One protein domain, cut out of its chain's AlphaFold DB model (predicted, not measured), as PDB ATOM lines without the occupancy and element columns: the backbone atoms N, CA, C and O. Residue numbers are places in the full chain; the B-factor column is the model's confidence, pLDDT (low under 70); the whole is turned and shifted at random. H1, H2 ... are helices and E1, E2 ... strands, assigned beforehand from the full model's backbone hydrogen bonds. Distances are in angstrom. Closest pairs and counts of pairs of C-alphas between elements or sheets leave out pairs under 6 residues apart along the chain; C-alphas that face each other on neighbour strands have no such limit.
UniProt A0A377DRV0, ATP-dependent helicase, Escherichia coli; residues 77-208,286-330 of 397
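Overview. This is residues 77 to 208 and 286 to 330 of the 397 residues of the protein "ATP-dependent helicase" of Escherichia coli (UniProt A0A377DRV0). A twisted sheet of five strands forms the core, with the long helix H4 over E3 and E4 on one face and the long helix H7 slanting over E3, E4 and E2 on the other. H1, H2 and H3 make a helical lobe at one end of the longest axis, joined to the core where the end of H3 reaches E1, E5 and the start of H7. The 177 printed residues include seven named helices and five named strands, in the order H1 H2 H3 E1 E2 H4 E3 E4 H5 H6 E5 H7. The sheet runs E3 E4 E2 E1 E5 and is mixed, as is the class, helices and strands. The whole is compact, with a radius of gyration of the C-alphas of 16.8 A and spans of 53 by 38 by 30 A.

Arrangement. The edge strand E3, residues 177 to 180, and E4, residues 184 to 189, form an antiparallel hairpin, with N 179 and O 186 at 2.8 A. E4 is antiparallel to E2, residues 144 to 149, with N 146 and O 187 at 2.8 A. E2 and E1, residues 131 to 138, form another hairpin, with N 135 and O 147 at 2.8 A. E1 is parallel to the edge strand E5, residues 301 to 306, with N 134 and O 303 at 2.8 A. H4, residues 154 to 172, has a height over the sheet of 8.1 A and runs along the strands, at 16 degrees to E3 on the local plane; C-alphas 158 and 180, the closest, are 5.3 A apart. E2, H4 and E3 make a split strand-helix-strand unit, two strands running the same way with E4 between them, and its crossover is right-handed. H7, residues 312 to 330, is on the opposite face at a height of 9.1 A, giving three layers, helices on both faces. H3, residues 106 to 123, only grazes the sheet with residues 122 to 123; its residues 115 to 122 touch H7, about perpendicular at 77 degrees, closest at C-alphas 119 and 312, 5.7 A. H1, residues 77 to 90, touches H3 at 88 degrees, closest at C-alphas 90 and 116, 6.2 A. H2, residues 93 to 96, is close to H1 but not clearly touching, with C-alphas 88 and 94 at 5.8 A. H5, residues 199 to 202, touches H4, with C-alphas 164 and 202 at 6.6 A. H6, residues 286 to 296, only just touches H4, with 3 pairs of C-alphas within 8 A, the closest being 156 and 288 at 5.4 A. Every O i to N i+4 pair is within hydrogen-bond range in H1, H3 and H6, against 14 of 15 in H4 and 11 of 15 in H7; H2 and H5 are too short for such a pair.

Along the chain. E1 spans 23.0 A, H4 25.3 A, H3 25.8 A and H7 29.4 A from first to last C-alpha. H1 begins at C-alpha 77, (65.453, 17.745, -16.637), and H7 ends at C-alpha 330, (47.042, 43.740, -31.522).

Size, cuts and confidence. The C-alphas of Pro 101 and Gly 173, the two farthest apart, are 53.6 A apart. Residues 209 to 285 are not printed, and C-alphas 208 and 286 are 13.5 A apart across the cut, which lies between H5 and H6. Of the links that are printed whole, none is long. The mean pLDDT of the printed part is 84.9; residues 173 to 176, 192 to 196 and 319 to 330 are under 70.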
ATOM      1  N   GLU A  77      64.798  18.392 -17.785       95.06
ATOM      2  CA  GLU A  77      65.453  17.745 -16.637       95.06
ATOM      3  C   GLU A  77      65.087  18.421 -15.307       95.06
ATOM      4  O   GLU A  77      64.703  17.755 -14.348       95.06
ATOM      5  N   LEU A  78      65.138  19.758 -15.265       95.75
ATOM      6  CA  LEU A  78      64.710  20.520 -14.092       95.75
ATOM      7  C   LEU A  78      63.200  20.384 -13.872       95.75
ATOM      8  O   LEU A  78      62.749  20.320 -12.732       95.75
ATOM      9  N   GLY A  79      62.425  20.323 -14.955       95.69
ATOM     10  CA  GLY A  79      60.993  20.065 -14.896       95.69
ATOM     11  C   GLY A  79      60.648  18.726 -14.245       95.69
ATOM     12  O   GLY A  79      59.819  18.680 -13.340       95.69
ATOM     13  N   GLU A  80      61.330  17.646 -14.632       95.25
ATOM     14  CA  GLU A  80      61.167  16.328 -14.007       95.25
ATOM     15  C   GLU A  80      61.495  16.377 -12.510       95.25
ATOM     16  O   GLU A  80      60.687  15.925 -11.701       95.25
ATOM     17  N   MET A  81      62.602  17.022 -12.127       96.31
ATOM     18  CA  MET A  81      62.979  17.180 -10.715       96.31
ATOM     19  C   MET A  81      61.946  17.973  -9.905       96.31
ATOM     20  O   MET A  81      61.666  17.621  -8.762       96.31
ATOM     21  N   ILE A  82      61.366  19.034 -10.478       95.19
ATOM     22  CA  ILE A  82      60.285  19.792  -9.832       95.19
ATOM     23  C   ILE A  82      59.046  18.913  -9.674       95.19
ATOM     24  O   ILE A  82      58.437  18.912  -8.608       95.19
ATOM     25  N   GLY A  83      58.691  18.134 -10.696       94.50
ATOM     26  CA  GLY A  83      57.574  17.196 -10.628       94.50
ATOM     27  C   GLY A  83      57.756  16.122  -9.550       94.50
ATOM     28  O   GLY A  83      56.822  15.846  -8.800       94.50
ATOM     29  N   ASP A  84      58.953  15.544  -9.444       94.12
ATOM     30  CA  ASP A  84      59.305  14.583  -8.389       94.12
ATOM     31  C   ASP A  84      59.260  15.234  -7.002       94.12
ATOM     32  O   ASP A  84      58.771  14.643  -6.038       94.12
ATOM     33  N   PHE A  85      59.730  16.480  -6.899       93.44
ATOM     34  CA  PHE A  85      59.699  17.240  -5.657       93.44
ATOM     35  C   PHE A  85      58.269  17.566  -5.211       93.44
ATOM     36  O   PHE A  85      57.945  17.379  -4.041       93.44
ATOM     37  N   LEU A  86      57.388  17.981  -6.127       92.75
ATOM     38  CA  LEU A  86      55.968  18.207  -5.835       92.75
ATOM     39  C   LEU A  86      55.285  16.936  -5.328       92.75
ATOM     40  O   LEU A  86      54.512  16.998  -4.374       92.75
ATOM     41  N   HIS A  87      55.611  15.782  -5.913       90.06
ATOM     42  CA  HIS A  87      55.096  14.499  -5.449       90.06
ATOM     43  C   HIS A  87      55.592  14.162  -4.033       90.06
ATOM     44  O   HIS A  87      54.794  13.835  -3.157       90.06
ATOM     45  N   LEU A  88      56.889  14.349  -3.767       90.88
ATOM     46  CA  LEU A  88      57.481  14.143  -2.442       90.88
ATOM     47  C   LEU A  88      56.865  15.053  -1.364       90.88
ATOM     48  O   LEU A  88      56.707  14.639  -0.212       90.88
ATOM     49  N   LEU A  89      56.534  16.296  -1.726       90.31
ATOM     50  CA  LEU A  89      55.839  17.230  -0.843       90.31
ATOM     51  C   LEU A  89      54.389  16.796  -0.596       90.31
ATOM     52  O   LEU A  89      53.933  16.835   0.546       90.31
ATOM     53  N   ALA A  90      53.683  16.357  -1.641       89.12
ATOM     54  CA  ALA A  90      52.295  15.910  -1.560       89.12
ATOM     55  C   ALA A  90      52.110  14.659  -0.698       89.12
ATOM     56  O   ALA A  90      51.061  14.518  -0.069       89.12
ATOM     57  N   ASP A  91      53.113  13.788  -0.632       87.31
ATOM     58  CA  ASP A  91      53.097  12.594   0.217       87.31
ATOM     59  C   ASP A  91      53.547  12.878   1.662       87.31
ATOM     60  O   ASP A  91      53.615  11.972   2.491       87.31
ATOM     61  N   GLY A  92      53.898  14.128   1.985       83.31
ATOM     62  CA  GLY A  92      54.359  14.540   3.315       83.31
ATOM     63  C   GLY A  92      55.760  14.037   3.692       83.31
ATOM     64  O   GLY A  92      56.330  14.501   4.681       83.31
ATOM     65  N   ALA A  93      56.359  13.149   2.893       82.88
ATOM     66  CA  ALA A  93      57.663  12.538   3.140       82.88
ATOM     67  C   ALA A  93      58.777  13.583   3.304       82.88
ATOM     68  O   ALA A  93      59.617  13.455   4.196       82.88
ATOM     69  N   PHE A  94      58.754  14.654   2.508       85.75
ATOM     70  CA  PHE A  94      59.736  15.734   2.615       85.75
ATOM     71  C   PHE A  94      59.742  16.403   4.000       85.75
ATOM     72  O   PHE A  94      60.805  16.620   4.579       85.75
ATOM     73  N   PHE A  95      58.561  16.682   4.556       83.81
ATOM     74  CA  PHE A  95      58.415  17.373   5.843       83.81
ATOM     75  C   PHE A  95      58.700  16.477   7.052       83.81
ATOM     76  O   PHE A  95      58.963  16.982   8.139       83.81
ATOM     77  N   SER A  96      58.679  15.155   6.867       81.19
ATOM     78  CA  SER A  96      59.097  14.191   7.893       81.19
ATOM     79  C   SER A  96      60.623  14.067   8.033       81.19
ATOM     80  O   SER A  96      61.113  13.527   9.025       81.19
ATOM     81  N   GLY A  97      61.375  14.545   7.034       81.88
ATOM     82  CA  GLY A  97      62.833  14.481   6.985       81.88
ATOM     83  C   GLY A  97      63.533  15.722   7.549       81.88
ATOM     84  O   GLY A  97      62.946  16.576   8.208       81.88
ATOM     85  N   THR A  98      64.834  15.834   7.274       83.50
ATOM     86  CA  THR A  98      65.618  17.024   7.629       83.50
ATOM     87  C   THR A  98      65.304  18.168   6.667       83.50
ATOM     88  O   THR A  98      65.779  18.182   5.532       83.50
ATOM     89  N   ILE A  99      64.525  19.144   7.137       87.25
ATOM     90  CA  ILE A  99      64.198  20.350   6.370       87.25
ATOM     91  C   ILE A  99      65.458  21.226   6.240       87.25
ATOM     92  O   ILE A  99      66.114  21.512   7.248       87.25
ATOM     93  N   PRO A 100      65.828  21.670   5.025       87.25
ATOM     94  CA  PRO A 100      66.966  22.559   4.835       87.25
ATOM     95  C   PRO A 100      66.799  23.887   5.594       87.25
ATOM     96  O   PRO A 100      65.692  24.423   5.629       87.25
ATOM     97  N   PRO A 101      67.883  24.500   6.114       87.75
ATOM     98  CA  PRO A 101      67.788  25.736   6.899       87.75
ATOM     99  C   PRO A 101      67.092  26.900   6.180       87.75
ATOM    100  O   PRO A 101      66.432  27.711   6.818       87.75
ATOM    101  N   TRP A 102      67.211  26.975   4.852       85.38
ATOM    102  CA  TRP A 102      66.589  28.021   4.033       85.38
ATOM    103  C   TRP A 102      65.069  27.853   3.855       85.38
ATOM    104  O   TRP A 102      64.414  28.790   3.416       85.38
ATOM    105  N   LEU A 103      64.514  26.687   4.197       85.38
ATOM    106  CA  LEU A 103      63.080  26.385   4.151       85.38
ATOM    107  C   LEU A 103      62.498  26.151   5.558       85.38
ATOM    108  O   LEU A 103      61.344  25.773   5.700       85.38
ATOM    109  N   ALA A 104      63.288  26.353   6.613       85.81
ATOM    110  CA  ALA A 104      62.891  26.042   7.985       85.81
ATOM    111  C   ALA A 104      61.908  27.062   8.598       85.81
ATOM    112  O   ALA A 104      61.509  26.910   9.750       85.81
ATOM    113  N   GLU A 105      61.533  28.110   7.860       91.94
ATOM    114  CA  GLU A 105      60.548  29.084   8.321       91.94
ATOM    115  C   GLU A 105      59.139  28.472   8.345       91.94
ATOM    116  O   GLU A 105      58.635  27.986   7.330       91.94
ATOM    117  N   GLU A 106      58.481  28.556   9.501       89.31
ATOM    118  CA  GLU A 106      57.180  27.930   9.767       89.31
ATOM    119  C   GLU A 106      56.084  28.397   8.796       89.31
ATOM    120  O   GLU A 106      55.358  27.573   8.241       89.31
ATOM    121  N   ASN A 107      56.023  29.701   8.499       92.06
ATOM    122  CA  ASN A 107      55.066  30.251   7.534       92.06
ATOM    123  C   ASN A 107      55.294  29.710   6.118       92.06
ATOM    124  O   ASN A 107      54.339  29.452   5.390       92.06
ATOM    125  N   THR A 108      56.552  29.533   5.713       90.25
ATOM    126  CA  THR A 108      56.891  29.013   4.383       90.25
ATOM    127  C   THR A 108      56.445  27.559   4.247       90.25
ATOM    128  O   THR A 108      55.813  27.200   3.254       90.25
ATOM    129  N   ILE A 109      56.688  26.740   5.274       90.56
ATOM    130  CA  ILE A 109      56.224  25.349   5.331       90.56
ATOM    131  C   ILE A 109      54.694  25.286   5.283       90.56
ATOM    132  O   ILE A 109      54.143  24.564   4.449       90.56
ATOM    133  N   ALA A 110      54.014  26.077   6.119       91.44
ATOM    134  CA  ALA A 110      52.555  26.116   6.180       91.44
ATOM    135  C   ALA A 110      51.929  26.538   4.840       91.44
ATOM    136  O   ALA A 110      50.966  25.919   4.396       91.44
ATOM    137  N   ASN A 111      52.504  27.533   4.155       93.12
ATOM    138  CA  ASN A 111      52.035  27.971   2.838       93.12
ATOM    139  C   ASN A 111      52.211  26.891   1.763       93.12
ATOM    140  O   ASN A 111      51.312  26.687   0.953       93.12
ATOM    141  N   ILE A 112      53.348  26.186   1.747       92.00
ATOM    142  CA  ILE A 112      53.584  25.108   0.774       92.00
ATOM    143  C   ILE A 112      52.611  23.953   1.014       92.00
ATOM    144  O   ILE A 112      52.002  23.459   0.067       92.00
ATOM    145  N   GLN A 113      52.444  23.535   2.270       91.94
ATOM    146  CA  GLN A 113      51.495  22.483   2.630       91.94
ATOM    147  C   GLN A 113      50.061  22.885   2.279       91.94
ATOM    148  O   GLN A 113      49.356  22.104   1.647       91.94
ATOM    149  N   GLY A 114      49.663  24.116   2.617       94.00
ATOM    150  CA  GLY A 114      48.354  24.667   2.274       94.00
ATOM    151  C   GLY A 114      48.102  24.666   0.769       94.00
ATOM    152  O   GLY A 114      47.095  24.129   0.326       94.00
ATOM    153  N   LEU A 115      49.051  25.162  -0.031       93.25
ATOM    154  CA  LEU A 115      48.932  25.201  -1.492       93.25
ATOM    155  C   LEU A 115      48.750  23.802  -2.105       93.25
ATOM    156  O   LEU A 115      47.939  23.609  -3.011       93.25
ATOM    157  N   ILE A 116      49.520  22.822  -1.631       93.75
ATOM    158  CA  ILE A 116      49.455  21.443  -2.130       93.75
ATOM    159  C   ILE A 116      48.141  20.780  -1.725       93.75
ATOM    160  O   ILE A 116      47.534  20.080  -2.535       93.75
ATOM    161  N   GLU A 117      47.691  21.020  -0.497       93.38
ATOM    162  CA  GLU A 117      46.428  20.500   0.010       93.38
ATOM    163  C   GLU A 117      45.237  21.118  -0.734       93.38
ATOM    164  O   GLU A 117      44.334  20.402  -1.158       93.38
ATOM    165  N   GLU A 118      45.253  22.424  -1.004       94.00
ATOM    166  CA  GLU A 118      44.253  23.087  -1.847       94.00
ATOM    167  C   GLU A 118      44.232  22.510  -3.268       94.00
ATOM    168  O   GLU A 118      43.162  22.218  -3.808       94.00
ATOM    169  N   GLN A 119      45.404  22.277  -3.873       94.25
ATOM    170  CA  GLN A 119      45.498  21.665  -5.199       94.25
ATOM    171  C   GLN A 119      44.952  20.230  -5.202       94.25
ATOM    172  O   GLN A 119      44.191  19.862  -6.106       94.25
ATOM    173  N   ARG A 120      45.303  19.428  -4.192       92.81
ATOM    174  CA  ARG A 120      44.801  18.061  -4.011       92.81
ATOM    175  C   ARG A 120      43.287  18.059  -3.811       92.81
ATOM    176  O   ARG A 120      42.608  17.249  -4.427       92.81
ATOM    177  N   ASN A 121      42.744  18.987  -3.029       93.00
ATOM    178  CA  ASN A 121      41.303  19.106  -2.814       93.00
ATOM    179  C   ASN A 121      40.552  19.548  -4.077       93.00
ATOM    180  O   ASN A 121      39.437  19.088  -4.316       93.00
ATOM    181  N   ALA A 122      41.162  20.390  -4.915       92.69
ATOM    182  CA  ALA A 122      40.551  20.854  -6.159       92.69
ATOM    183  C   ALA A 122      40.556  19.791  -7.271       92.69
ATOM    184  O   ALA A 122      39.569  19.639  -7.986       92.69
ATOM    185  N   THR A 123      41.668  19.069  -7.442       91.62
ATOM    186  CA  THR A 123      41.887  18.179  -8.601       91.62
ATOM    187  C   THR A 123      41.947  16.691  -8.251       91.62
ATOM    188  O   THR A 123      42.027  15.846  -9.139       91.62
ATOM    189  N   GLY A 124      41.928  16.350  -6.962       90.06
ATOM    190  CA  GLY A 124      42.129  15.000  -6.430       90.06
ATOM    191  C   GLY A 124      43.590  14.537  -6.443       90.06
ATOM    192  O   GLY A 124      43.990  13.734  -5.599       90.06
ATOM    193  N   ILE A 125      44.397  15.036  -7.384       89.50
ATOM    194  CA  ILE A 125      45.769  14.586  -7.631       89.50
ATOM    195  C   ILE A 125      46.676  15.792  -7.872       89.50
ATOM    196  O   ILE A 125      46.350  16.689  -8.640       89.50
ATOM    197  N   VAL A 126      47.852  15.792  -7.248       93.06
ATOM    198  CA  VAL A 126      48.876  16.815  -7.488       93.06
ATOM    199  C   VAL A 126      49.692  16.410  -8.722       93.06
ATOM    200  O   VAL A 126      50.199  15.285  -8.752       93.06
ATOM    201  N   PRO A 127      49.825  17.278  -9.742       93.75
ATOM    202  CA  PRO A 127      50.615  16.964 -10.927       93.75
ATOM    203  C   PRO A 127      52.096  16.790 -10.570       93.75
ATOM    204  O   PRO A 127      52.645  17.515  -9.741       93.75
ATOM    205  N   GLY A 128      52.747  15.834 -11.226       93.38
ATOM    206  CA  GLY A 128      54.152  15.489 -11.015       93.38
ATOM    207  C   GLY A 128      54.841  15.055 -12.307       93.38
ATOM    208  O   GLY A 128      54.313  15.216 -13.405       93.38
ATOM    209  N   SER A 129      56.039  14.480 -12.193       93.38
ATOM    210  CA  SER A 129      56.835  14.045 -13.355       93.38
ATOM    211  C   SER A 129      56.203  12.851 -14.093       93.38
ATOM    212  O   SER A 129      56.305  12.737 -15.315       93.38
ATOM    213  N   ARG A 130      55.537  11.954 -13.354       93.75
ATOM    214  CA  ARG A 130      54.928  10.709 -13.859       93.75
ATOM    215  C   ARG A 130      53.409  10.759 -13.973       93.75
ATOM    216  O   ARG A 130      52.817   9.861 -14.561       93.75
ATOM    217  N   HIS A 131      52.784  11.795 -13.431       94.19
ATOM    218  CA  HIS A 131      51.335  11.928 -13.426       94.19
ATOM    219  C   HIS A 131      50.952  13.356 -13.790       94.19
ATOM    220  O   HIS A 131      51.096  14.274 -12.985       94.19
ATOM    221  N   LEU A 132      50.512  13.543 -15.029       95.38
ATOM    222  CA  LEU A 132      50.012  14.816 -15.529       95.38
ATOM    223  C   LEU A 132      48.516  14.919 -15.228       95.38
ATOM    224  O   LEU A 132      47.809  13.910 -15.159       95.38
ATOM    225  N   VAL A 133      48.022  16.142 -15.083       95.44
ATOM    226  CA  VAL A 133      46.604  16.382 -14.797       95.44
ATOM    227  C   VAL A 133      46.011  17.216 -15.916       95.44
ATOM    228  O   VAL A 133      46.495  18.305 -16.211       95.44
ATOM    229  N   LEU A 134      44.960  16.695 -16.538       95.00
ATOM    230  CA  LEU A 134      44.110  17.428 -17.452       95.00
ATOM    231  C   LEU A 134      42.931  18.000 -16.670       95.00
ATOM    232  O   LEU A 134      42.020  17.272 -16.291       95.00
ATOM    233  N   GLU A 135      42.953  19.305 -16.445       93.62
ATOM    234  CA  GLU A 135      41.871  20.036 -15.806       93.62
ATOM    235  C   GLU A 135      40.991  20.722 -16.851       93.62
ATOM    236  O   GLU A 135      41.480  21.384 -17.771       93.62
ATOM    237  N   ARG A 136      39.672  20.599 -16.691       91.38
ATOM    238  CA  ARG A 136      38.690  21.354 -17.472       91.38
ATOM    239  C   ARG A 136      37.897  22.271 -16.573       91.38
ATOM    240  O   ARG A 136      37.219  21.802 -15.661       91.38
ATOM    241  N   CYS A 137      37.919  23.555 -16.890       88.94
ATOM    242  CA  CYS A 137      37.124  24.562 -16.207       88.94
ATOM    243  C   CYS A 137      36.383  25.433 -17.222       88.94
ATOM    244  O   CYS A 137      36.791  25.565 -18.380       88.94
ATOM    245  N   ARG A 138      35.257  26.009 -16.802       83.31
ATOM    246  CA  ARG A 138      34.526  26.983 -17.617       83.31
ATOM    247  C   ARG A 138      35.045  28.391 -17.355       83.31
ATOM    248  O   ARG A 138      35.424  28.730 -16.237       83.31
ATOM    249  N   ASP A 139      35.063  29.196 -18.406       77.00
ATOM    250  CA  ASP A 139      35.250  30.639 -18.316       77.00
ATOM    251  C   ASP A 139      33.958  31.326 -17.835       77.00
ATOM    252  O   ASP A 139      32.867  30.763 -17.934       77.00
ATOM    253  N   GLU A 140      34.057  32.578 -17.395       74.88
ATOM    254  CA  GLU A 140      32.928  33.448 -17.038       74.88
ATOM    255  C   GLU A 140      31.951  33.643 -18.211       74.88
ATOM    256  O   GLU A 140      30.756  33.845 -18.014       74.88
ATOM    257  N   ILE A 141      32.461  33.541 -19.444       72.94
ATOM    258  CA  ILE A 141      31.696  33.653 -20.696       72.94
ATOM    259  C   ILE A 141      31.027  32.313 -21.077       72.94
ATOM    260  O   ILE A 141      30.172  32.274 -21.957       72.94
ATOM    261  N   GLY A 142      31.377  31.211 -20.402       73.88
ATOM    262  CA  GLY A 142      30.835  29.870 -20.651       73.88
ATOM    263  C   GLY A 142      31.675  28.986 -21.578       73.88
ATOM    264  O   GLY A 142      31.368  27.803 -21.709       73.88
ATOM    265  N   ASP A 143      32.754  29.517 -22.164       80.88
ATOM    266  CA  ASP A 143      33.705  28.738 -22.966       80.88
ATOM    267  C   ASP A 143      34.494  27.738 -22.117       80.88
ATOM    268  O   ASP A 143      34.736  27.949 -20.925       80.88
ATOM    269  N   TRP A 144      34.971  26.672 -22.755       83.75
ATOM    270  CA  TRP A 144      35.795  25.671 -22.093       83.75
ATOM    271  C   TRP A 144      37.270  26.052 -22.119       83.75
ATOM    272  O   TRP A 144      37.840  26.383 -23.162       83.75
ATOM    273  N   ARG A 145      37.908  25.946 -20.955       86.81
ATOM    274  CA  ARG A 145      39.355  26.012 -20.785       86.81
ATOM    275  C   ARG A 145      39.859  24.630 -20.422       86.81
ATOM    276  O   ARG A 145      39.369  23.991 -19.494       86.81
ATOM    277  N   ILE A 146      40.843  24.188 -21.181       88.62
ATOM    278  CA  ILE A 146      41.472  22.889 -21.041       88.62
ATOM    279  C   ILE A 146      42.913  23.146 -20.663       88.62
ATOM    280  O   ILE A 146      43.655  23.775 -21.417       88.62
ATOM    281  N   ILE A 147      43.281  22.702 -19.475       91.88
ATOM    282  CA  ILE A 147      44.546  23.026 -18.839       91.88
ATOM    283  C   ILE A 147      45.261  21.710 -18.583       91.88
ATOM    284  O   ILE A 147      44.823  20.896 -17.779       91.88
ATOM    285  N   LEU A 148      46.362  21.490 -19.290       94.94
ATOM    286  CA  LEU A 148      47.274  20.406 -18.981       94.94
ATOM    287  C   LEU A 148      48.319  20.918 -17.995       94.94
ATOM    288  O   LEU A 148      49.158  21.739 -18.363       94.94
ATOM    289  N   HIS A 149      48.307  20.373 -16.786       95.50
ATOM    290  CA  HIS A 149      49.344  20.574 -15.782       95.50
ATOM    291  C   HIS A 149      50.500  19.617 -16.030       95.50
ATOM    292  O   HIS A 149      50.337  18.394 -15.978       95.50
ATOM    293  N   SER A 150      51.672  20.180 -16.306       95.56
ATOM    294  CA  SER A 150      52.866  19.421 -16.653       95.56
ATOM    295  C   SER A 150      54.112  20.188 -16.224       95.56
ATOM    296  O   SER A 150      54.233  21.359 -16.562       95.56
ATOM    297  N   PRO A 151      55.077  19.571 -15.521       95.19
ATOM    298  CA  PRO A 151      56.232  20.305 -15.013       95.19
ATOM    299  C   PRO A 151      57.393  20.406 -16.022       95.19
ATOM    300  O   PRO A 151      58.389  21.064 -15.726       95.19
ATOM    301  N   TYR A 152      57.281  19.779 -17.203       94.75
ATOM    302  CA  TYR A 152      58.361  19.567 -18.187       94.75
ATOM    303  C   TYR A 152      58.918  20.834 -18.867       94.75
ATOM    304  O   TYR A 152      59.895  20.747 -19.614       94.75
ATOM    305  N   GLY A 153      58.356  22.010 -18.588       93.12
ATOM    306  CA  GLY A 153      58.902  23.286 -19.033       93.12
ATOM    307  C   GLY A 153      58.478  23.722 -20.434       93.12
ATOM    308  O   GLY A 153      58.090  22.937 -21.306       93.12
ATOM    309  N   ARG A 154      58.605  25.028 -20.680       90.62
ATOM    310  CA  ARG A 154      58.115  25.696 -21.889       90.62
ATOM    311  C   ARG A 154      58.797  25.197 -23.167       90.62
ATOM    312  O   ARG A 154      58.149  25.124 -24.206       90.62
ATOM    313  N   ARG A 155      60.060  24.756 -23.084       92.06
ATOM    314  CA  ARG A 155      60.826  24.189 -24.219       92.06
ATOM    315  C   ARG A 155      60.206  22.917 -24.800       92.06
ATOM    316  O   ARG A 155      60.443  22.606 -25.968       92.06
ATOM    317  N   VAL A 156      59.443  22.188 -23.985       95.12
ATOM    318  CA  VAL A 156      58.686  20.993 -24.379       95.12
ATOM    319  C   VAL A 156      57.236  21.363 -24.687       95.12
ATOM    320  O   VAL A 156      56.663  20.879 -25.662       95.12
ATOM    321  N   HIS A 157      56.642  22.254 -23.891       93.31
ATOM    322  CA  HIS A 157      55.234  22.612 -24.027       93.31
ATOM    323  C   HIS A 157      54.921  23.456 -25.266       93.31
ATOM    324  O   HIS A 157      53.872  23.252 -25.862       93.31
ATOM    325  N   GLU A 158      55.797  24.365 -25.697       88.56
ATOM    326  CA  GLU A 158      55.581  25.162 -26.915       88.56
ATOM    327  C   GLU A 158      55.445  24.313 -28.187       88.56
ATOM    328  O   GLU A 158      54.427  24.439 -28.871       88.56
ATOM    329  N   PRO A 159      56.402  23.424 -28.528       91.75
ATOM    330  CA  PRO A 159      56.252  22.578 -29.709       91.75
ATOM    331  C   PRO A 159      55.053  21.630 -29.581       91.75
ATOM    332  O   PRO A 159      54.348  21.379 -30.559       91.75
ATOM    333  N   TRP A 160      54.749  21.152 -28.372       94.44
ATOM    334  CA  TRP A 160      53.558  20.341 -28.133       94.44
ATOM    335  C   TRP A 160      52.260  21.128 -28.369       94.44
ATOM    336  O   TRP A 160      51.356  20.636 -29.044       94.44
ATOM    337  N   ALA A 161      52.192  22.373 -27.896       89.06
ATOM    338  CA  ALA A 161      51.058  23.277 -28.065       89.06
ATOM    339  C   ALA A 161      50.769  23.579 -29.538       89.06
ATOM    340  O   ALA A 161      49.606  23.590 -29.934       89.06
ATOM    341  N   VAL A 162      51.805  23.747 -30.366       84.38
ATOM    342  CA  VAL A 162      51.647  23.924 -31.821       84.38
ATOM    343  C   VAL A 162      50.929  22.724 -32.447       84.38
ATOM    344  O   VAL A 162      49.992  22.891 -33.229       84.38
ATOM    345  N   ALA A 163      51.315  21.502 -32.071       90.12
ATOM    346  CA  ALA A 163      50.672  20.295 -32.579       90.12
ATOM    347  C   ALA A 163      49.241  20.116 -32.048       90.12
ATOM    348  O   ALA A 163      48.352  19.687 -32.790       90.12
ATOM    349  N   ILE A 164      49.002  20.476 -30.783       88.56
ATOM    350  CA  ILE A 164      47.671  20.464 -30.166       88.56
ATOM    351  C   ILE A 164      46.746  21.458 -30.871       88.56
ATOM    352  O   ILE A 164      45.636  21.082 -31.232       88.56
ATOM    353  N   ALA A 165      47.205  22.682 -31.141       82.25
ATOM    354  CA  ALA A 165      46.428  23.690 -31.860       82.25
ATOM    355  C   ALA A 165      45.991  23.184 -33.243       82.25
ATOM    356  O   ALA A 165      44.808  23.241 -33.578       82.25
ATOM    357  N   GLY A 166      46.917  22.594 -34.011       81.75
ATOM    358  CA  GLY A 166      46.602  22.000 -35.314       81.75
ATOM    359  C   GLY A 166      45.604  20.840 -35.225       81.75
ATOM    360  O   GLY A 166      44.701  20.727 -36.054       81.75
ATOM    361  N   ARG A 167      45.717  19.994 -34.195       87.00
ATOM    362  CA  ARG A 167      44.771  18.897 -33.952       87.00
ATOM    363  C   ARG A 167      43.385  19.405 -33.554       87.00
ATOM    364  O   ARG A 167      42.399  18.868 -34.050       87.00
ATOM    365  N   ILE A 168      43.300  20.419 -32.690       81.12
ATOM    366  CA  ILE A 168      42.018  21.005 -32.282       81.12
ATOM    367  C   ILE A 168      41.326  21.641 -33.490       81.12
ATOM    368  O   ILE A 168      40.151  21.368 -33.728       81.12
ATOM    369  N   HIS A 169      42.070  22.392 -34.306       79.75
ATOM    370  CA  HIS A 169      41.549  22.956 -35.548       79.75
ATOM    371  C   HIS A 169      41.012  21.862 -36.489       79.75
ATOM    372  O   HIS A 169      39.917  21.990 -37.027       79.75
ATOM    373  N   ALA A 170      41.728  20.743 -36.643       83.19
ATOM    374  CA  ALA A 170      41.292  19.639 -37.502       83.19
ATOM    375  C   ALA A 170      40.040  18.898 -36.990       83.19
ATOM    376  O   ALA A 170      39.260  18.397 -37.798       83.19
ATOM    377  N   LEU A 171      39.865  18.790 -35.671       80.56
ATOM    378  CA  LEU A 171      38.771  18.032 -35.055       80.56
ATOM    379  C   LEU A 171      37.497  18.865 -34.851       80.56
ATOM    380  O   LEU A 171      36.403  18.336 -35.028       80.56
ATOM    381  N   TRP A 172      37.629  20.145 -34.489       75.25
ATOM    382  CA  TRP A 172      36.496  21.021 -34.150       75.25
ATOM    383  C   TRP A 172      36.298  22.188 -35.123       75.25
ATOM    384  O   TRP A 172      35.333  22.930 -34.983       75.25
ATOM    385  N   GLY A 173      37.192  22.390 -36.098       67.38
ATOM    386  CA  GLY A 173      37.102  23.509 -37.047       67.38
ATOM    387  C   GLY A 173      37.236  24.894 -36.401       67.38
ATOM    388  O   GLY A 173      36.992  25.903 -37.060       67.38
ATOM    389  N   ALA A 174      37.601  24.947 -35.117       65.00
ATOM    390  CA  ALA A 174      37.759  26.165 -34.343       65.00
ATOM    391  C   ALA A 174      39.244  26.498 -34.178       65.00
ATOM    392  O   ALA A 174      40.054  25.635 -33.827       65.00
ATOM    393  N   ASP A 175      39.589  27.772 -34.365       62.62
ATOM    394  CA  ASP A 175      40.911  28.294 -34.024       62.62
ATOM    395  C   ASP A 175      41.024  28.421 -32.503       62.62
ATOM    396  O   ASP A 175      40.734  29.462 -31.910       62.62
ATOM    397  N   ALA A 176      41.410  27.322 -31.858       64.75
ATOM    398  CA  ALA A 176      41.668  27.321 -30.430       64.75
ATOM    399  C   ALA A 176      42.888  28.188 -30.112       64.75
ATOM    400  O   ALA A 176      43.963  28.038 -30.697       64.75
ATOM    401  N   SER A 177      42.727  29.084 -29.139       71.56
ATOM    402  CA  SER A 177      43.857  29.794 -28.551       71.56
ATOM    403  C   SER A 177      44.575  28.827 -27.620       71.56
ATOM    404  O   SER A 177      44.030  28.455 -26.580       71.56
ATOM    405  N   VAL A 178      45.768  28.391 -28.028       78.81
ATOM    406  CA  VAL A 178      46.631  27.515 -27.235       78.81
ATOM    407  C   VAL A 178      47.863  28.298 -26.801       78.81
ATOM    408  O   VAL A 178      48.562  28.877 -27.631       78.81
ATOM    409  N   VAL A 179      48.127  28.311 -25.499       80.69
ATOM    410  CA  VAL A 179      49.269  28.991 -24.886       80.69
ATOM    411  C   VAL A 179      50.042  27.987 -24.041       80.69
ATOM    412  O   VAL A 179      49.454  27.183 -23.320       80.69
ATOM    413  N   ALA A 180      51.366  28.045 -24.128       85.25
ATOM    414  CA  ALA A 180      52.271  27.211 -23.350       85.25
ATOM    415  C   ALA A 180      53.004  28.046 -22.293       85.25
ATOM    416  O   ALA A 180      53.446  29.161 -22.563       85.25
ATOM    417  N   SER A 181      53.165  27.470 -21.108       86.88
ATOM    418  CA  SER A 181      53.961  28.001 -20.001       86.88
ATOM    419  C   SER A 181      54.944  26.933 -19.514       86.88
ATOM    420  O   SER A 181      54.997  25.832 -20.061       86.88
ATOM    421  N   ASP A 182      55.737  27.229 -18.488       89.69
ATOM    422  CA  ASP A 182      56.639  26.245 -17.883       89.69
ATOM    423  C   ASP A 182      55.901  25.138 -17.122       89.69
ATOM    424  O   ASP A 182      56.375  24.004 -17.108       89.69
ATOM    425  N   ASP A 183      54.739  25.451 -16.544       91.12
ATOM    426  CA  ASP A 183      53.974  24.522 -15.699       91.12
ATOM    427  C   ASP A 183      52.767  23.889 -16.416       91.12
ATOM    428  O   ASP A 183      52.002  23.132 -15.812       91.12
ATOM    429  N   GLY A 184      52.573  24.171 -17.711       92.06
ATOM    430  CA  GLY A 184      51.476  23.563 -18.456       92.06
ATOM    431  C   GLY A 184      51.127  24.187 -19.802       92.06
ATOM    432  O   GLY A 184      51.794  25.101 -20.292       92.06
ATOM    433  N   ILE A 185      50.044  23.676 -20.388       91.00
ATOM    434  CA  ILE A 185      49.447  24.144 -21.647       91.00
ATOM    435  C   ILE A 185      47.983  24.489 -21.390       91.00
ATOM    436  O   ILE A 185      47.250  23.687 -20.821       91.00
ATOM    437  N   VAL A 186      47.546  25.659 -21.851       88.31
ATOM    438  CA  VAL A 186      46.156  26.116 -21.766       88.31
ATOM    439  C   VAL A 186      45.585  26.220 -23.172       88.31
ATOM    440  O   VAL A 186      46.161  26.896 -24.020       88.31
ATOM    441  N   ALA A 187      44.443  25.584 -23.414       83.62
ATOM    442  CA  ALA A 187      43.677  25.701 -24.646       83.62
ATOM    443  C   ALA A 187      42.259  26.198 -24.341       83.62
ATOM    444  O   ALA A 187      41.560  25.622 -23.506       83.62
ATOM    445  N   ARG A 188      41.819  27.253 -25.033       80.31
ATOM    446  CA  ARG A 188      40.427  27.723 -24.987       80.31
ATOM    447  C   ARG A 188      39.663  27.210 -26.199       80.31
ATOM    448  O   ARG A 188      40.114  27.395 -27.331       80.31
ATOM    449  N   ILE A 189      38.500  26.616 -25.954       75.88
ATOM    450  CA  ILE A 189      37.617  26.072 -26.986       75.88
ATOM    451  C   ILE A 189      36.211  26.660 -26.803       75.88
ATOM    452  O   ILE A 189      35.677  26.599 -25.690       75.88
ATOM    453  N   PRO A 190      35.605  27.226 -27.862       72.69
ATOM    454  CA  PRO A 190      34.229  27.706 -27.801       72.69
ATOM    455  C   PRO A 190      33.256  26.543 -27.565       72.69
ATOM    456  O   PRO A 190      33.419  25.465 -28.142       72.69
ATOM    457  N   ASP A 191      32.230  26.748 -26.737       71.88
ATOM    458  CA  ASP A 191      31.224  25.714 -26.443       71.88
ATOM    459  C   ASP A 191      30.313  25.509 -27.667       71.88
ATOM    460  O   ASP A 191      29.314  26.201 -27.836       71.88
ATOM    461  N   THR A 192      30.717  24.624 -28.589       61.78
ATOM    462  CA  THR A 192      30.027  24.464 -29.884       61.78
ATOM    463  C   THR A 192      29.097  23.251 -29.923       61.78
ATOM    464  O   THR A 192      28.041  23.352 -30.529       61.78
ATOM    465  N   ASP A 193      29.430  22.144 -29.241       60.00
ATOM    466  CA  ASP A 193      28.658  20.882 -29.320       60.00
ATOM    467  C   ASP A 193      28.736  19.993 -28.052       60.00
ATOM    468  O   ASP A 193      28.423  18.801 -28.092       60.00
ATOM    469  N   GLY A 194      29.214  20.514 -26.915       60.56
ATOM    470  CA  GLY A 194      29.305  19.764 -25.648       60.56
ATOM    471  C   GLY A 194      30.298  18.585 -25.619       60.56
ATOM    472  O   GLY A 194      30.480  17.962 -24.572       60.56
ATOM    473  N   LYS A 195      30.978  18.269 -26.731       65.88
ATOM    474  CA  LYS A 195      32.067  17.281 -26.776       65.88
ATOM    475  C   LYS A 195      33.373  17.905 -26.315       65.88
ATOM    476  O   LYS A 195      34.047  18.598 -27.078       65.88
ATOM    477  N   LEU A 196      33.729  17.609 -25.071       69.69
ATOM    478  CA  LEU A 196      35.004  18.004 -24.494       69.69
ATOM    479  C   LEU A 196      36.135  17.097 -24.992       69.69
ATOM    480  O   LEU A 196      35.959  15.878 -25.032       69.69
ATOM    481  N   PRO A 197      37.301  17.663 -25.335       71.75
ATOM    482  CA  PRO A 197      38.490  16.881 -25.622       71.75
ATOM    483  C   PRO A 197      38.917  16.060 -24.412       71.75
ATOM    484  O   PRO A 197      39.113  16.609 -23.325       71.75
ATOM    485  N   ASP A 198      39.093  14.760 -24.610       81.38
ATOM    486  CA  ASP A 198      39.695  13.856 -23.638       81.38
ATOM    487  C   ASP A 198      41.222  14.049 -23.567       81.38
ATOM    488  O   ASP A 198      41.812  14.847 -24.296       81.38
ATOM    489  N   ALA A 199      41.899  13.297 -22.700       83.69
ATOM    490  CA  ALA A 199      43.360  13.309 -22.645       83.69
ATOM    491  C   ALA A 199      44.032  12.890 -23.969       83.69
ATOM    492  O   ALA A 199      45.207  13.198 -24.183       83.69
ATOM    493  N   ALA A 200      43.310  12.246 -24.895       85.56
ATOM    494  CA  ALA A 200      43.878  11.779 -26.152       85.56
ATOM    495  C   ALA A 200      44.300  12.928 -27.075       85.56
ATOM    496  O   ALA A 200      45.197  12.732 -27.898       85.56
ATOM    497  N   ILE A 201      43.768  14.151 -26.906       87.25
ATOM    498  CA  ILE A 201      44.259  15.301 -27.686       87.25
ATOM    499  C   ILE A 201      45.720  15.645 -27.402       87.25
ATOM    500  O   ILE A 201      46.373  16.213 -28.276       87.25
ATOM    501  N   PHE A 202      46.246  15.238 -26.248       89.00
ATOM    502  CA  PHE A 202      47.637  15.442 -25.859       89.00
ATOM    503  C   PHE A 202      48.548  14.291 -26.311       89.00
ATOM    504  O   PHE A 202      49.761  14.465 -26.369       89.00
ATOM    505  N   LEU A 203      47.987  13.140 -26.695       92.12
ATOM    506  CA  LEU A 203      48.750  11.953 -27.085       92.12
ATOM    507  C   LEU A 203      49.086  11.961 -28.577       92.12
ATOM    508  O   LEU A 203      48.202  11.987 -29.436       92.12
ATOM    509  N   PHE A 204      50.370  11.908 -28.913       93.56
ATOM    510  CA  PHE A 204      50.836  11.830 -30.294       93.56
ATOM    511  C   PHE A 204      51.806  10.664 -30.471       93.56
ATOM    512  O   PHE A 204      52.552  10.298 -29.563       93.56
ATOM    513  N   GLU A 205      51.833  10.112 -31.681       94.31
ATOM    514  CA  GLU A 205      52.959   9.294 -32.117       94.31
ATOM    515  C   GLU A 205      54.209  10.196 -32.206       94.31
ATOM    516  O   GLU A 205      54.121  11.260 -32.836       94.31
ATOM    517  N   PRO A 206      55.342   9.834 -31.570       93.50
ATOM    518  CA  PRO A 206      56.500  10.720 -31.446       93.50
ATOM    519  C   PRO A 206      57.023  11.221 -32.798       93.50
ATOM    520  O   PRO A 206      57.244  12.416 -32.981       93.50
ATOM    521  N   GLU A 207      57.152  10.330 -33.778       92.38
ATOM    522  CA  GLU A 207      57.663  10.632 -35.115       92.38
ATOM    523  C   GLU A 207      56.753  11.631 -35.841       92.38
ATOM    524  O   GLU A 207      57.221  12.622 -36.412       92.38
ATOM    525  N   LYS A 208      55.436  11.416 -35.751       93.12
ATOM    526  CA  LYS A 208      54.426  12.299 -36.339       93.12
ATOM    527  C   LYS A 208      54.401  13.662 -35.654       93.12
ATOM    528  O   LYS A 208      54.259  14.678 -36.332       93.12
ATOM    529  N   PRO A 286      64.162  16.367 -28.434       94.88
ATOM    530  CA  PRO A 286      64.509  15.083 -27.840       94.88
ATOM    531  C   PRO A 286      63.751  14.800 -26.538       94.88
ATOM    532  O   PRO A 286      63.346  13.659 -26.315       94.88
ATOM    533  N   ALA A 287      63.556  15.796 -25.666       95.25
ATOM    534  CA  ALA A 287      62.749  15.617 -24.460       95.25
ATOM    535  C   ALA A 287      61.269  15.403 -24.782       95.25
ATOM    536  O   ALA A 287      60.658  14.505 -24.204       95.25
ATOM    537  N   LEU A 288      60.712  16.147 -25.743       95.62
ATOM    538  CA  LEU A 288      59.335  15.948 -26.197       95.62
ATOM    539  C   LEU A 288      59.115  14.535 -26.763       95.62
ATOM    540  O   LEU A 288      58.117  13.890 -26.453       95.62
ATOM    541  N   GLU A 289      60.064  14.022 -27.547       96.19
ATOM    542  CA  GLU A 289      60.016  12.659 -28.077       96.19
ATOM    543  C   GLU A 289      60.022  11.616 -26.948       96.19
ATOM    544  O   GLU A 289      59.203  10.695 -26.947       96.19
ATOM    545  N   ARG A 290      60.907  11.776 -25.949       96.00
ATOM    546  CA  ARG A 290      60.945  10.898 -24.766       96.00
ATOM    547  C   ARG A 290      59.647  10.966 -23.966       96.00
ATOM    548  O   ARG A 290      59.144   9.918 -23.567       96.00
ATOM    549  N   LEU A 291      59.094  12.163 -23.766       95.56
ATOM    550  CA  LEU A 291      57.820  12.372 -23.077       95.56
ATOM    551  C   LEU A 291      56.685  11.621 -23.785       95.56
ATOM    552  O   LEU A 291      55.974  10.853 -23.142       95.56
ATOM    553  N   MET A 292      56.563  11.761 -25.109       96.06
ATOM    554  CA  MET A 292      55.543  11.044 -25.884       96.06
ATOM    555  C   MET A 292      55.725   9.527 -25.841       96.06
ATOM    556  O   MET A 292      54.746   8.798 -25.704       96.06
ATOM    557  N   ARG A 293      56.966   9.024 -25.914       96.50
ATOM    558  CA  ARG A 293      57.243   7.584 -25.769       96.50
ATOM    559  C   ARG A 293      56.801   7.062 -24.398       96.50
ATOM    560  O   ARG A 293      56.160   6.020 -24.336       96.50
ATOM    561  N   ARG A 294      57.100   7.794 -23.321       96.00
ATOM    562  CA  ARG A 294      56.720   7.430 -21.943       96.00
ATOM    563  C   ARG A 294      55.208   7.499 -21.715       96.00
ATOM    564  O   ARG A 294      54.666   6.625 -21.047       96.00
ATOM    565  N   LEU A 295      54.527   8.485 -22.306       95.00
ATOM    566  CA  LEU A 295      53.062   8.582 -22.307       95.00
ATOM    567  C   LEU A 295      52.422   7.399 -23.047       95.00
ATOM    568  O   LEU A 295      51.556   6.725 -22.498       95.00
ATOM    569  N   ASN A 296      52.891   7.087 -24.259       94.38
ATOM    570  CA  ASN A 296      52.375   5.959 -25.045       94.38
ATOM    571  C   ASN A 296      52.713   4.595 -24.416       94.38
ATOM    572  O   ASN A 296      51.963   3.637 -24.587       94.38
ATOM    573  N   GLY A 297      53.828   4.503 -23.686       94.25
ATOM    574  CA  GLY A 297      54.224   3.319 -22.919       94.25
ATOM    575  C   GLY A 297      53.502   3.159 -21.576       94.25
ATOM    576  O   GLY A 297      53.674   2.132 -20.927       94.25
ATOM    577  N   GLY A 298      52.711   4.151 -21.145       93.25
ATOM    578  CA  GLY A 298      51.994   4.133 -19.865       93.25
ATOM    579  C   GLY A 298      52.868   4.377 -18.627       93.25
ATOM    580  O   GLY A 298      52.381   4.242 -17.507       93.25
ATOM    581  N   GLU A 299      54.141   4.748 -18.806       94.44
ATOM    582  CA  GLU A 299      55.032   5.145 -17.703       94.44
ATOM    583  C   GLU A 299      54.641   6.495 -17.095       94.44
ATOM    584  O   GLU A 299      54.921   6.753 -15.922       94.44
ATOM    585  N   ILE A 300      54.054   7.365 -17.920       95.12
ATOM    586  CA  ILE A 300      53.454   8.631 -17.513       95.12
ATOM    587  C   ILE A 300      51.961   8.535 -17.793       95.12
ATOM    588  O   ILE A 300      51.559   8.130 -18.884       95.12
ATOM    589  N   GLN A 301      51.145   8.923 -16.820       93.75
ATOM    590  CA  GLN A 301      49.689   8.896 -16.931       93.75
ATOM    591  C   GLN A 301      49.122  10.312 -16.971       93.75
ATOM    592  O   GLN A 301      49.725  11.246 -16.446       93.75
ATOM    593  N   ILE A 302      47.961  10.463 -17.609       94.75
ATOM    594  CA  ILE A 302      47.192  11.709 -17.608       94.75
ATOM    595  C   ILE A 302      45.850  11.405 -16.949       94.75
ATOM    596  O   ILE A 302      45.059  10.640 -17.504       94.75
ATOM    597  N   SER A 303      45.592  11.976 -15.773       92.69
ATOM    598  CA  SER A 303      44.257  11.927 -15.169       92.69
ATOM    599  C   SER A 303      43.427  13.111 -15.608       92.69
ATOM    600  O   SER A 303      43.934  14.216 -15.770       92.69
ATOM    601  N   ASP A 304      42.134  12.877 -15.720       92.25
ATOM    602  CA  ASP A 304      41.168  13.863 -16.146       92.25
ATOM    603  C   ASP A 304      40.314  14.330 -14.959       92.25
ATOM    604  O   ASP A 304      39.777  13.503 -14.219       92.25
ATOM    605  N   VAL A 305      40.187  15.646 -14.785       92.62
ATOM    606  CA  VAL A 305      39.324  16.266 -13.784       92.62
ATOM    607  C   VAL A 305      38.574  17.464 -14.363       92.62
ATOM    608  O   VAL A 305      39.113  18.276 -15.112       92.62
ATOM    609  N   THR A 306      37.299  17.597 -13.999       91.75
ATOM    610  CA  THR A 306      36.486  18.775 -14.332       91.75
ATOM    611  C   THR A 306      36.203  19.556 -13.058       91.75
ATOM    612  O   THR A 306      35.634  19.010 -12.114       91.75
ATOM    613  N   THR A 307      36.596  20.825 -13.035       90.50
ATOM    614  CA  THR A 307      36.476  21.725 -11.886       90.50
ATOM    615  C   THR A 307      35.491  22.853 -12.193       90.50
ATOM    616  O   THR A 307      35.363  23.321 -13.328       90.50
ATOM    617  N   THR A 308      34.742  23.298 -11.180       87.38
ATOM    618  CA  THR A 308      33.834  24.453 -11.311       87.38
ATOM    619  C   THR A 308      34.595  25.772 -11.318       87.38
ATOM    620  O   THR A 308      34.234  26.697 -12.037       87.38
ATOM    621  N   THR A 309      35.650  25.846 -10.513       88.19
ATOM    622  CA  THR A 309      36.572  26.975 -10.406       88.19
ATOM    623  C   THR A 309      37.983  26.476 -10.703       88.19
ATOM    624  O   THR A 309      38.297  25.360 -10.285       88.19
ATOM    625  N   PRO A 310      38.839  27.268 -11.377       89.88
ATOM    626  CA  PRO A 310      40.218  26.869 -11.632       89.88
ATOM    627  C   PRO A 310      40.949  26.491 -10.339       89.88
ATOM    628  O   PRO A 310      40.818  27.183  -9.328       89.88
ATOM    629  N   SER A 311      41.735  25.416 -10.374       93.44
ATOM    630  CA  SER A 311      42.601  25.025  -9.261       93.44
ATOM    631  C   SER A 311      43.645  26.112  -8.929       93.44
ATOM    632  O   SER A 311      43.900  27.002  -9.752       93.44
ATOM    633  N   PRO A 312      44.316  26.049  -7.763       92.31
ATOM    634  CA  PRO A 312      45.430  26.948  -7.452       92.31
ATOM    635  C   PRO A 312      46.516  26.968  -8.541       92.31
ATOM    636  O   PRO A 312      46.943  28.038  -8.983       92.31
ATOM    637  N   PHE A 313      46.915  25.797  -9.052       92.12
ATOM    638  CA  PHE A 313      47.904  25.702 -10.134       92.12
ATOM    639  C   PHE A 313      47.358  26.242 -11.460       92.12
ATOM    640  O   PHE A 313      48.065  26.955 -12.174       92.12
ATOM    641  N   ALA A 314      46.083  25.987 -11.769       89.44
ATOM    642  CA  ALA A 314      45.447  26.535 -12.964       89.44
ATOM    643  C   ALA A 314      45.344  28.058 -12.900       89.44
ATOM    644  O   ALA A 314      45.584  28.728 -13.897       89.44
ATOM    645  N   THR A 315      45.050  28.622 -11.731       86.81
ATOM    646  CA  THR A 315      44.975  30.072 -11.524       86.81
ATOM    647  C   THR A 315      46.317  30.742 -11.820       86.81
ATOM    648  O   THR A 315      46.353  31.755 -12.521       86.81
ATOM    649  N   SER A 316      47.425  30.139 -11.375       82.88
ATOM    650  CA  SER A 316      48.781  30.608 -11.696       82.88
ATOM    651  C   SER A 316      49.049  30.605 -13.210       82.88
ATOM    652  O   SER A 316      49.504  31.603 -13.775       82.88
ATOM    653  N   LEU A 317      48.678  29.520 -13.902       82.88
ATOM    654  CA  LEU A 317      48.809  29.405 -15.360       82.88
ATOM    655  C   LEU A 317      47.931  30.409 -16.119       82.88
ATOM    656  O   LEU A 317      48.373  31.024 -17.092       82.88
ATOM    657  N   LEU A 318      46.689  30.596 -15.672       76.94
ATOM    658  CA  LEU A 318      45.724  31.495 -16.297       76.94
ATOM    659  C   LEU A 318      46.120  32.967 -16.136       76.94
ATOM    660  O   LEU A 318      45.890  33.758 -17.049       76.94
ATOM    661  N   PHE A 319      46.766  33.338 -15.029       67.06
ATOM    662  CA  PHE A 319      47.306  34.686 -14.863       67.06
ATOM    663  C   PHE A 319      48.365  35.004 -15.935       67.06
ATOM    664  O   PHE A 319      48.336  36.079 -16.537       67.06
ATOM    665  N   GLY A 320      49.238  34.038 -16.252       57.59
ATOM    666  CA  GLY A 320      50.174  34.137 -17.378       57.59
ATOM    667  C   GLY A 320      49.478  34.180 -18.747       57.59
ATOM    668  O   GLY A 320      49.857  34.969 -19.612       57.59
ATOM    669  N   TYR A 321      48.416  33.388 -18.933       53.16
ATOM    670  CA  TYR A 321      47.607  33.360 -20.161       53.16
ATOM    671  C   TYR A 321      46.941  34.708 -20.478       53.16
ATOM    672  O   TYR A 321      46.958  35.143 -21.630       53.16
ATOM    673  N   VAL A 322      46.361  35.386 -19.479       52.31
ATOM    674  CA  VAL A 322      45.677  36.680 -19.678       52.31
ATOM    675  C   VAL A 322      46.654  37.747 -20.168       52.31
ATOM    676  O   VAL A 322      46.311  38.517 -21.068       52.31
ATOM    677  N   ALA A 323      47.880  37.755 -19.635       43.41
ATOM    678  CA  ALA A 323      48.930  38.636 -20.123       43.41
ATOM    679  C   ALA A 323      49.223  38.363 -21.608       43.41
ATOM    680  O   ALA A 323      49.170  39.284 -22.412       43.41
ATOM    681  N   GLU A 324      49.436  37.111 -22.009       46.97
ATOM    682  CA  GLU A 324      49.769  36.767 -23.399       46.97
ATOM    683  C   GLU A 324      48.611  37.058 -24.385       46.97
ATOM    684  O   GLU A 324      48.822  37.627 -25.460       46.97
ATOM    685  N   PHE A 325      47.366  36.731 -24.017       39.47
ATOM    686  CA  PHE A 325      46.191  36.888 -24.886       39.47
ATOM    687  C   PHE A 325      45.811  38.353 -25.130       39.47
ATOM    688  O   PHE A 325      45.497  38.728 -26.263       39.47
ATOM    689  N   MET A 326      45.866  39.204 -24.097       33.47
ATOM    690  CA  MET A 326      45.569  40.632 -24.253       33.47
ATOM    691  C   MET A 326      46.492  41.293 -25.285       33.47
ATOM    692  O   MET A 326      46.033  42.138 -26.050       33.47
ATOM    693  N   TYR A 327      47.749  40.855 -25.389       40.81
ATOM    694  CA  TYR A 327      48.730  41.450 -26.301       40.81
ATOM    695  C   TYR A 327      48.846  40.753 -27.666       40.81
ATOM    696  O   TYR A 327      49.294  41.383 -28.622       40.81
ATOM    697  N   GLN A 328      48.398  39.501 -27.818       36.75
ATOM    698  CA  GLN A 328      48.289  38.872 -29.146       36.75
ATOM    699  C   GLN A 328      47.197  39.511 -30.019       36.75
ATOM    700  O   GLN A 328      47.278  39.464 -31.249       36.75
ATOM    701  N   SER A 329      46.176  40.121 -29.407       26.12
ATOM    702  CA  SER A 329      45.050  40.719 -30.133       26.12
ATOM    703  C   SER A 329      45.449  41.902 -31.037       26.12
ATOM    704  O   SER A 329      44.886  42.036 -32.125       26.12
ATOM    705  N   ASP A 330      46.501  42.651 -30.690       31.05
ATOM    706  CA  ASP A 330      47.042  43.740 -31.522       31.05
ATOM    707  C   ASP A 330      47.876  43.246 -32.726       31.05
ATOM    708  O   ASP A 330      48.088  43.988 -33.686       31.05
TER     709      ASP A 330